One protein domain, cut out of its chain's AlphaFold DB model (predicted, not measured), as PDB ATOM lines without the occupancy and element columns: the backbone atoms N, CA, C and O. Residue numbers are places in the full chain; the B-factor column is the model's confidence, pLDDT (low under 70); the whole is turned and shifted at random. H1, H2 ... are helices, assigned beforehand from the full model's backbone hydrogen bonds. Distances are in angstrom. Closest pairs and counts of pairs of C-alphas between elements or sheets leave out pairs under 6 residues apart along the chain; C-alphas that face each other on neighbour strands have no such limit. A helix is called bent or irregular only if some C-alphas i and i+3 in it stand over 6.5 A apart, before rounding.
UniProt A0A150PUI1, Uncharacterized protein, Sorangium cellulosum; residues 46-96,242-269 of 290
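This is residues 46 to 96 and 242 to 269 of the 290 residues of an uncharacterized protein of Sorangium cellulosum (UniProt A0A150PUI1). Helices H1, H3 and H4 pack together crosswise, with short H2 and H5 near the last part of H1. The printed part has 79 residues, five named helices, H1 to H5 in order, and no named strand: all helix. It is compact, radius of gyration of the C-alphas 11.8 A, spanning 33 by 25 by 19 A.

H1, residues 46 to 64, runs 28.6 A from C-alpha 46 at (358.799, 365.290, 292.703), with a kink of 29 degrees near residue 53; it is only just irregular, C-alphas 49 and 52 being 7.0 A apart. H3 is residues 79 to 92, 20.0 A; H4, 242 to 256, 21.3 A; H2, 66 to 73; H5, 260 to 265, ending at C-alpha 265 (341.598, 349.777, 289.574).

The hub H1 touches H4 at a steep tilt of 55 degrees, the same way; their closest C-alphas, of Ala 55 and Tyr 246, are 5.8 A apart. With residues 52 to 59 alone H1 touches H3, closest C-alphas Pro 52 and Leu 89, 6.1 A. H1 and H2 touch only at the corner, closest C-alphas Ala 62 and Arg 69, 5.2 A. H1, with residues 57 to 61 alone, and H5 only just touch, with 3 pairs of C-alphas within 8 A, closest Ala 61 and Arg 265, 5.9 A. H3 and H5 are apart. Every O i to N i+4 pair is within hydrogen-bond range in H2, H3, H4 and H5, and 10 of 15 in H1.

The farthest C-alphas, of Gly 96 and Lys 258, are 36.1 A apart. Residues 97 to 241 are not printed; C-alphas 96 and 242 are 14.0 A apart across this cut. The links H1 to H2, H2 to H3 and H4 to H5 are tight. pLDDT is under 70 at residues 46, 63, 79 to 80 and 94 to 96.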
ATOM      1  N   GLN A  46     360.241 365.135 292.881       68.44
ATOM      2  CA  GLN A  46     358.799 365.290 292.703       68.44
ATOM      3  C   GLN A  46     358.135 364.003 292.194       68.44
ATOM      4  O   GLN A  46     357.071 363.629 292.678       68.44
ATOM      5  N   VAL A  47     358.766 363.299 291.248       72.75
ATOM      6  CA  VAL A  47     358.278 361.996 290.773       72.75
ATOM      7  C   VAL A  47     358.316 360.977 291.903       72.75
ATOM      8  O   VAL A  47     357.320 360.284 292.092       72.75
ATOM      9  N   LEU A  48     359.413 360.923 292.666       76.94
ATOM     10  CA  LEU A  48     359.579 360.024 293.812       76.94
ATOM     11  C   LEU A  48     358.519 360.261 294.899       76.94
ATOM     12  O   LEU A  48     357.913 359.299 295.361       76.94
ATOM     13  N   ALA A  49     358.202 361.516 295.222       73.75
ATOM     14  CA  ALA A  49     357.187 361.864 296.221       73.75
ATOM     15  C   ALA A  49     355.775 361.340 295.881       73.75
ATOM     16  O   ALA A  49     354.968 361.074 296.770       73.75
ATOM     17  N   GLU A  50     355.451 361.152 294.598       77.06
ATOM     18  CA  GLU A  50     354.151 360.610 294.180       77.06
ATOM     19  C   GLU A  50     354.089 359.073 294.183       77.06
ATOM     20  O   GLU A  50     352.998 358.492 294.076       77.06
ATOM     21  N   VAL A  51     355.239 358.397 294.269       85.69
ATOM     22  CA  VAL A  51     355.348 356.938 294.130       85.69
ATOM     23  C   VAL A  51     354.598 356.187 295.222       85.69
ATOM     24  O   VAL A  51     353.824 355.303 294.841       85.69
ATOM     25  N   PRO A  52     354.711 356.525 296.524       84.31
ATOM     26  CA  PRO A  52     354.016 355.783 297.578       84.31
ATOM     27  C   PRO A  52     352.509 355.677 297.323       84.31
ATOM     28  O   PRO A  52     351.931 354.588 297.324       84.31
ATOM     29  N   GLY A  53     351.868 356.790 296.952       76.06
ATOM     30  CA  GLY A  53     350.440 356.808 296.634       76.06
ATOM     31  C   GLY A  53     350.068 356.000 295.383       76.06
ATOM     32  O   GLY A  53     348.959 355.465 295.293       76.06
ATOM     33  N   ARG A  54     350.963 355.897 294.395       82.31
ATOM     34  CA  ARG A  54     350.752 355.098 293.174       82.31
ATOM     35  C   ARG A  54     350.967 353.603 293.432       82.31
ATOM     36  O   ARG A  54     350.125 352.807 293.008       82.31
ATOM     37  N   ALA A  55     352.021 353.241 294.159       83.69
ATOM     38  CA  ALA A  55     352.340 351.871 294.543       83.69
ATOM     39  C   ALA A  55     351.272 351.279 295.473       83.69
ATOM     40  O   ALA A  55     350.762 350.193 295.197       83.69
ATOM     41  N   LEU A  56     350.817 352.036 296.479       84.12
ATOM     42  CA  LEU A  56     349.735 351.628 297.380       84.12
ATOM     43  C   LEU A  56     348.452 351.254 296.620       84.12
ATOM     44  O   LEU A  56     347.822 350.232 296.905       84.12
ATOM     45  N   ARG A  57     348.057 352.068 295.627       80.75
ATOM     46  CA  ARG A  57     346.882 351.786 294.782       80.75
ATOM     47  C   ARG A  57     347.060 350.501 293.973       80.75
ATOM     48  O   ARG A  57     346.124 349.705 293.901       80.75
ATOM     49  N   PHE A  58     348.240 350.300 293.390       88.25
ATOM     50  CA  PHE A  58     348.564 349.104 292.614       88.25
ATOM     51  C   PHE A  58     348.509 347.840 293.484       88.25
ATOM     52  O   PHE A  58     347.744 346.924 293.176       88.25
ATOM     53  N   LEU A  59     349.238 347.832 294.605       85.69
ATOM     54  CA  LEU A  59     349.301 346.722 295.562       85.69
ATOM     55  C   LEU A  59     347.915 346.373 296.106       85.69
ATOM     56  O   LEU A  59     347.476 345.223 296.031       85.69
ATOM     57  N   SER A  60     347.161 347.380 296.546       76.12
ATOM     58  CA  SER A  60     345.798 347.191 297.050       76.12
ATOM     59  C   SER A  60     344.871 346.545 296.015       76.12
ATOM     60  O   SER A  60     344.073 345.668 296.349       76.12
ATOM     61  N   ALA A  61     344.941 346.969 294.751       74.81
ATOM     62  CA  ALA A  61     344.094 346.428 293.691       74.81
ATOM     63  C   ALA A  61     344.514 345.015 293.262       74.81
ATOM     64  O   ALA A  61     343.642 344.177 293.014       74.81
ATOM     65  N   ALA A  62     345.820 344.738 293.216       82.31
ATOM     66  CA  ALA A  62     346.359 343.410 292.938       82.31
ATOM     67  C   ALA A  62     346.033 342.404 294.056       82.31
ATOM     68  O   ALA A  62     345.785 341.239 293.762       82.31
ATOM     69  N   GLY A  63     345.972 342.836 295.321       69.50
ATOM     70  CA  GLY A  63     345.559 341.985 296.444       69.50
ATOM     71  C   GLY A  63     344.049 341.705 296.479       69.50
ATOM     72  O   GLY A  63     343.623 340.576 296.705       69.50
ATOM     73  N   LYS A  64     343.214 342.714 296.194       74.38
ATOM     74  CA  LYS A  64     341.742 342.606 296.286       74.38
ATOM     75  C   LYS A  64     341.083 341.916 295.090       74.38
ATOM     76  O   LYS A  64     339.931 341.496 295.186       74.38
ATOM     77  N   ASN A  65     341.759 341.823 293.944       79.56
ATOM     78  CA  ASN A  65     341.181 341.266 292.723       79.56
ATOM     79  C   ASN A  65     341.981 340.062 292.210       79.56
ATOM     80  O   ASN A  65     343.001 340.208 291.536       79.56
ATOM     81  N   ARG A  66     341.442 338.859 292.451       80.19
ATOM     82  CA  ARG A  66     342.051 337.581 292.041       80.19
ATOM     83  C   ARG A  66     342.321 337.485 290.535       80.19
ATOM     84  O   ARG A  66     343.306 336.871 290.148       80.19
ATOM     85  N   GLN A  67     341.489 338.098 289.688       85.50
ATOM     86  CA  GLN A  67     341.693 338.082 288.233       85.50
ATOM     87  C   GLN A  67     342.875 338.964 287.818       85.50
ATOM     88  O   GLN A  67     343.644 338.582 286.944       85.50
ATOM     89  N   ILE A  68     343.049 340.122 288.463       84.75
ATOM     90  CA  ILE A  68     344.224 340.978 288.247       84.75
ATOM     91  C   ILE A  68     345.489 340.246 288.704       84.75
ATOM     92  O   ILE A  68     346.462 340.189 287.957       84.75
ATOM     93  N   ARG A  69     345.452 339.629 289.892       82.25
ATOM     94  CA  ARG A  69     346.577 338.855 290.432       82.25
ATOM     95  C   ARG A  69     346.971 337.680 289.535       82.25
ATOM     96  O   ARG A  69     348.156 337.448 289.342       82.25
ATOM     97  N   ALA A  70     345.997 336.971 288.960       84.69
ATOM     98  CA  ALA A  70     346.250 335.878 288.021       84.69
ATOM     99  C   ALA A  70     346.941 336.360 286.733       84.69
ATOM    100  O   ALA A  70     347.939 335.774 286.329       84.69
ATOM    101  N   LEU A  71     346.472 337.463 286.138       90.88
ATOM    102  CA  LEU A  71     347.081 338.035 284.928       90.88
ATOM    103  C   LEU A  71     348.519 338.520 285.156       90.88
ATOM    104  O   LEU A  71     349.348 338.439 284.255       90.88
ATOM    105  N   LEU A  72     348.818 339.036 286.351       87.31
ATOM    106  CA  LEU A  72     350.182 339.412 286.727       87.31
ATOM    107  C   LEU A  72     351.067 338.170 286.945       87.31
ATOM    108  O   LEU A  72     352.206 338.152 286.487       87.31
ATOM    109  N   ARG A  73     350.537 337.105 287.567       89.38
ATOM    110  CA  ARG A  73     351.252 335.827 287.773       89.38
ATOM    111  C   ARG A  73     351.684 335.157 286.474       89.38
ATOM    112  O   ARG A  73     352.771 334.597 286.423       89.38
ATOM    113  N   GLU A  74     350.892 335.269 285.407       93.69
ATOM    114  CA  GLU A  74     351.283 334.795 284.064       93.69
ATOM    115  C   GLU A  74     352.584 335.441 283.551       93.69
ATOM    116  O   GLU A  74     353.186 334.949 282.598       93.69
ATOM    117  N   ARG A  75     353.008 336.556 284.159       95.69
ATOM    118  CA  ARG A  75     354.218 337.316 283.825       95.69
ATOM    119  C   ARG A  75     355.272 337.282 284.922       95.69
ATOM    120  O   ARG A  75     356.204 338.069 284.869       95.69
ATOM    121  N   GLY A  76     355.129 336.371 285.881       90.19
ATOM    122  CA  GLY A  76     356.102 336.177 286.945       90.19
ATOM    123  C   GLY A  76     355.802 336.934 288.232       90.19
ATOM    124  O   GLY A  76     356.606 336.820 289.134       90.19
ATOM    125  N   TYR A  77     354.671 337.646 288.361       87.81
ATOM    126  CA  TYR A  77     354.316 338.302 289.630       87.81
ATOM    127  C   TYR A  77     353.973 337.274 290.706       87.81
ATOM    128  O   TYR A  77     352.865 336.728 290.730       87.81
ATOM    129  N   THR A  78     354.920 337.012 291.589       82.38
ATOM    130  CA  THR A  78     354.834 336.037 292.673       82.38
ATOM    131  C   THR A  78     354.176 336.620 293.925       82.38
ATOM    132  O   THR A  78     353.717 337.768 293.963       82.38
ATOM    133  N   ASP A  79     354.039 335.789 294.958       68.06
ATOM    134  CA  ASP A  79     353.588 336.270 296.261       68.06
ATOM    135  C   ASP A  79     354.732 336.959 297.025       68.06
ATOM    136  O   ASP A  79     354.464 337.867 297.812       68.06
ATOM    137  N   GLU A  80     355.980 336.611 296.712       68.06
ATOM    138  CA  GLU A  80     357.207 337.287 297.129       68.06
ATOM    139  C   GLU A  80     357.272 338.712 296.564       68.06
ATOM    140  O   GLU A  80     357.369 339.647 297.349       68.06
ATOM    141  N   ASP A  81     357.074 338.910 295.255       80.38
ATOM    142  CA  ASP A  81     357.087 340.254 294.637       80.38
ATOM    143  C   ASP A  81     356.004 341.165 295.226       80.38
ATOM    144  O   ASP A  81     356.148 342.384 295.331       80.38
ATOM    145  N   HIS A  82     354.870 340.574 295.609       85.38
ATOM    146  CA  HIS A  82     353.808 341.318 296.270       85.38
ATOM    147  C   HIS A  82     354.194 341.752 297.678       85.38
ATOM    148  O   HIS A  82     353.829 342.855 298.080       85.38
ATOM    149  N   ARG A  83     354.891 340.887 298.417       75.44
ATOM    150  CA  ARG A  83     355.394 341.179 299.760       75.44
ATOM    151  C   ARG A  83     356.491 342.237 299.702       75.44
ATOM    152  O   ARG A  83     356.363 343.247 300.381       75.44
ATOM    153  N   GLU A  84     357.451 342.072 298.793       80.69
ATOM    154  CA  GLU A  84     358.522 343.034 298.523       80.69
ATOM    155  C   GLU A  84     357.953 344.430 298.232       80.69
ATOM    156  O   GLU A  84     358.390 345.422 298.809       80.69
ATOM    157  N   GLY A  85     356.909 344.530 297.401       80.25
ATOM    158  CA  GLY A  85     356.271 345.816 297.121       80.25
ATOM    159  C   GLY A  85     355.662 346.492 298.355       80.25
ATOM    160  O   GLY A  85     355.714 347.719 298.464       80.25
ATOM    161  N   TRP A  86     355.092 345.721 299.288       84.88
ATOM    162  CA  TRP A  86     354.595 346.250 300.565       84.88
ATOM    163  C   TRP A  86     355.737 346.663 301.502       84.88
ATOM    164  O   TRP A  86     355.668 347.745 302.078       84.88
ATOM    165  N   GLU A  87     356.802 345.866 301.600       80.75
ATOM    166  CA  GLU A  87     357.998 346.184 302.396       80.75
ATOM    167  C   GLU A  87     358.673 347.476 301.911       80.75
ATOM    168  O   GLU A  87     358.962 348.380 302.699       80.75
ATOM    169  N   LEU A  88     358.859 347.617 300.593       83.44
ATOM    170  CA  LEU A  88     359.395 348.829 299.974       83.44
ATOM    171  C   LEU A  88     358.500 350.046 300.228       83.44
ATOM    172  O   LEU A  88     359.006 351.151 300.427       83.44
ATOM    173  N   LEU A  89     357.176 349.861 300.233       83.00
ATOM    174  CA  LEU A  89     356.227 350.934 300.511       83.00
ATOM    175  C   LEU A  89     356.313 351.408 301.963       83.00
ATOM    176  O   LEU A  89     356.282 352.618 302.188       83.00
ATOM    177  N   HIS A  90     356.429 350.494 302.929       79.38
ATOM    178  CA  HIS A  90     356.591 350.847 304.342       79.38
ATOM    179  C   HIS A  90     357.884 351.640 304.558       79.38
ATOM    180  O   HIS A  90     357.822 352.794 304.996       79.38
ATOM    181  N   ARG A  91     359.016 351.105 304.081       79.88
ATOM    182  CA  ARG A  91     360.328 351.768 304.151       79.88
ATOM    183  C   ARG A  91     360.301 353.171 303.531       79.88
ATOM    184  O   ARG A  91     360.789 354.132 304.117       79.88
ATOM    185  N   ALA A  92     359.673 353.318 302.363       81.44
ATOM    186  CA  ALA A  92     359.571 354.597 301.662       81.44
ATOM    187  C   ALA A  92     358.543 355.574 302.261       81.44
ATOM    188  O   ALA A  92     358.536 356.741 301.888       81.44
ATOM    189  N   SER A  93     357.657 355.131 303.157       74.12
ATOM    190  CA  SER A  93     356.652 355.995 303.798       74.12
ATOM    191  C   SER A  93     357.132 356.583 305.130       74.12
ATOM    192  O   SER A  93     356.352 357.247 305.807       74.12
ATOM    193  N   GLY A  94     358.390 356.334 305.521       58.56
ATOM    194  CA  GLY A  94     358.894 356.651 306.864       58.56
ATOM    195  C   GLY A  94     358.362 355.701 307.942       58.56
ATOM    196  O   GLY A  94     358.537 355.950 309.129       58.56
ATOM    197  N   PHE A  95     357.711 354.611 307.526       47.75
ATOM    198  CA  PHE A  95     357.181 353.565 308.385       47.75
ATOM    199  C   PHE A  95     358.221 352.435 308.436       47.75
ATOM    200  O   PHE A  95     358.143 351.482 307.665       47.75
ATOM    201  N   GLY A  96     359.260 352.600 309.261       44.69
ATOM    202  CA  GLY A  96     360.288 351.571 309.481       44.69
ATOM    203  C   GLY A  96     361.724 352.012 309.190       44.69
ATOM    204  O   GLY A  96     362.348 351.514 308.257       44.69
ATOM    205  N   LEU A 242     361.293 351.607 295.702       90.44
ATOM    206  CA  LEU A 242     359.852 351.517 295.471       90.44
ATOM    207  C   LEU A 242     359.465 351.968 294.054       90.44
ATOM    208  O   LEU A 242     358.593 351.369 293.424       90.44
ATOM    209  N   HIS A 243     360.099 353.022 293.534       90.94
ATOM    210  CA  HIS A 243     359.851 353.503 292.176       90.94
ATOM    211  C   HIS A 243     360.251 352.472 291.120       90.94
ATOM    212  O   HIS A 243     359.495 352.266 290.169       90.94
ATOM    213  N   ALA A 244     361.412 351.830 291.272       93.31
ATOM    214  CA  ALA A 244     361.878 350.790 290.360       93.31
ATOM    215  C   ALA A 244     360.898 349.608 290.333       93.31
ATOM    216  O   ALA A 244     360.383 349.274 289.262       93.31
ATOM    217  N   TRP A 245     360.542 349.093 291.513       96.25
ATOM    218  CA  TRP A 245     359.555 348.023 291.675       96.25
ATOM    219  C   TRP A 245     358.200 348.398 291.055       96.25
ATOM    220  O   TRP A 245     357.625 347.664 290.247       96.25
ATOM    221  N   TYR A 246     357.687 349.594 291.365       93.00
ATOM    222  CA  TYR A 246     356.407 350.061 290.834       93.00
ATOM    223  C   TYR A 246     356.444 350.207 289.311       93.00
ATOM    224  O   TYR A 246     355.470 349.880 288.626       93.00
ATOM    225  N   ARG A 247     357.547 350.718 288.758       95.12
ATOM    226  CA  ARG A 247     357.703 350.901 287.315       95.12
ATOM    227  C   ARG A 247     357.657 349.559 286.597       95.12
ATOM    228  O   ARG A 247     356.877 349.432 285.659       95.12
ATOM    229  N   GLU A 248     358.412 348.570 287.055       95.00
ATOM    230  CA  GLU A 248     358.419 347.229 286.467       95.00
ATOM    231  C   GLU A 248     357.009 346.631 286.388       95.00
ATOM    232  O   GLU A 248     356.520 346.267 285.309       95.00
ATOM    233  N   TRP A 249     356.303 346.603 287.517       96.12
ATOM    234  CA  TRP A 249     354.999 345.953 287.580       96.12
ATOM    235  C   TRP A 249     353.882 346.767 286.935       96.12
ATOM    236  O   TRP A 249     352.951 346.200 286.353       96.12
ATOM    237  N   SER A 250     353.973 348.098 286.959       91.94
ATOM    238  CA  SER A 250     353.023 348.958 286.251       91.94
ATOM    239  C   SER A 250     353.189 348.886 284.732       91.94
ATOM    240  O   SER A 250     352.177 348.837 284.029       91.94
ATOM    241  N   GLU A 251     354.418 348.809 284.215       94.81
ATOM    242  CA  GLU A 251     354.675 348.611 282.785       94.81
ATOM    243  C   GLU A 251     354.238 347.217 282.327       94.81
ATOM    244  O   GLU A 251     353.516 347.091 281.333       94.81
ATOM    245  N   THR A 252     354.535 346.177 283.110       93.56
ATOM    246  CA  THR A 252     354.045 344.813 282.856       93.56
ATOM    247  C   THR A 252     352.516 344.772 282.798       93.56
ATOM    248  O   THR A 252     351.921 344.236 281.855       93.56
ATOM    249  N   ALA A 253     351.845 345.412 283.758       92.31
ATOM    250  CA  ALA A 253     350.392 345.517 283.770       92.31
ATOM    251  C   ALA A 253     349.847 346.273 282.547       92.31
ATOM    252  O   ALA A 253     348.890 345.808 281.925       92.31
ATOM    253  N   ARG A 254     350.445 347.412 282.164       92.94
ATOM    254  CA  ARG A 254     350.042 348.180 280.966       92.94
ATOM    255  C   ARG A 254     350.205 347.364 279.685       92.94
ATOM    256  O   ARG A 254     349.336 347.429 278.812       92.94
ATOM    257  N   ALA A 255     351.277 346.584 279.577       93.12
ATOM    258  CA  ALA A 255     351.559 345.774 278.401       93.12
ATOM    259  C   ALA A 255     350.525 344.652 278.211       93.12
ATOM    260  O   ALA A 255     350.019 344.458 277.097       93.12
ATOM    261  N   PHE A 256     350.151 343.943 279.283       92.25
ATOM    262  CA  PHE A 256     349.401 342.685 279.169       92.25
ATOM    263  C   PHE A 256     347.941 342.748 279.631       92.25
ATOM    264  O   PHE A 256     347.105 342.007 279.112       92.25
ATOM    265  N   ILE A 257     347.567 343.679 280.510       91.12
ATOM    266  CA  ILE A 257     346.178 343.819 280.962       91.12
ATOM    267  C   ILE A 257     345.408 344.725 279.997       91.12
ATOM    268  O   ILE A 257     345.436 345.950 280.084       91.12
ATOM    269  N   LYS A 258     344.646 344.121 279.077       91.19
ATOM    270  CA  LYS A 258     343.849 344.865 278.076       91.19
ATOM    271  C   LYS A 258     342.547 345.451 278.631       91.19
ATOM    272  O   LYS A 258     341.971 346.381 278.066       91.19
ATOM    273  N   ARG A 259     342.068 344.916 279.755       90.00
ATOM    274  CA  ARG A 259     340.837 345.356 280.413       90.00
ATOM    275  C   ARG A 259     341.028 346.718 281.073       90.00
ATOM    276  O   ARG A 259     341.647 346.840 282.128       90.00
ATOM    277  N   ARG A 260     340.436 347.758 280.478       87.94
ATOM    278  CA  ARG A 260     340.530 349.133 280.995       87.94
ATOM    279  C   ARG A 260     340.019 349.260 282.430       87.94
ATOM    280  O   ARG A 260     340.559 350.048 283.194       87.94
ATOM    281  N   ASP A 261     338.996 348.503 282.811       86.94
ATOM    282  CA  ASP A 261     338.466 348.523 284.174       86.94
ATOM    283  C   ASP A 261     339.458 347.958 285.207       86.94
ATOM    284  O   ASP A 261     339.419 348.358 286.370       86.94
ATOM    285  N   PHE A 262     340.364 347.066 284.805       90.12
ATOM    286  CA  PHE A 262     341.461 346.590 285.652       90.12
ATOM    287  C   PHE A 262     342.581 347.620 285.742       90.12
ATOM    288  O   PHE A 262     343.025 347.930 286.844       90.12
ATOM    289  N   LEU A 263     342.946 348.245 284.619       88.69
ATOM    290  CA  LEU A 263     343.916 349.345 284.606       88.69
ATOM    291  C   LEU A 263     343.451 350.539 285.455       88.69
ATOM    292  O   LEU A 263     344.260 351.156 286.137       88.69
ATOM    293  N   VAL A 264     342.149 350.851 285.469       83.94
ATOM    294  CA  VAL A 264     341.587 351.894 286.347       83.94
ATOM    295  C   VAL A 264     341.719 351.512 287.822       83.94
ATOM    296  O   VAL A 264     342.094 352.356 288.629       83.94
ATOM    297  N   ARG A 265     341.450 350.249 288.186       81.25
ATOM    298  CA  ARG A 265     341.598 349.777 289.574       81.25
ATOM    299  C   ARG A 265     343.054 349.804 290.040       81.25
ATOM    300  O   ARG A 265     343.298 350.220 291.162       81.25
ATOM    301  N   LEU A 266     343.996 349.444 289.168       84.62
ATOM    302  CA  LEU A 266     345.440 349.527 289.421       84.62
ATOM    303  C   LEU A 266     345.979 350.973 289.454       84.62
ATOM    304  O   LEU A 266     347.161 351.178 289.711       84.62
ATOM    305  N   GLY A 267     345.148 351.982 289.160       84.06
ATOM    306  CA  GLY A 267     345.577 353.381 289.089       84.06
ATOM    307  C   GLY A 267     346.387 353.733 287.833       84.06
ATOM    308  O   GLY A 267     347.018 354.783 287.789       84.06
ATOM    309  N   LEU A 268     346.360 352.879 286.806       89.75
ATOM    310  CA  LEU A 268     347.129 353.013 285.559       89.75
ATOM    311  C   LEU A 268     346.341 353.684 284.427       89.75
ATOM    312  O   LEU A 268     346.912 354.049 283.403       89.75
ATOM    313  N   ALA A 269     345.026 353.840 284.588       86.94
ATOM    314  CA  ALA A 269     344.161 354.516 283.631       86.94
ATOM    315  C   ALA A 269     343.091 355.345 284.346       86.94
ATOM    316  O   ALA A 269     342.671 355.034 285.456       86.94
TER     317      ALA A 269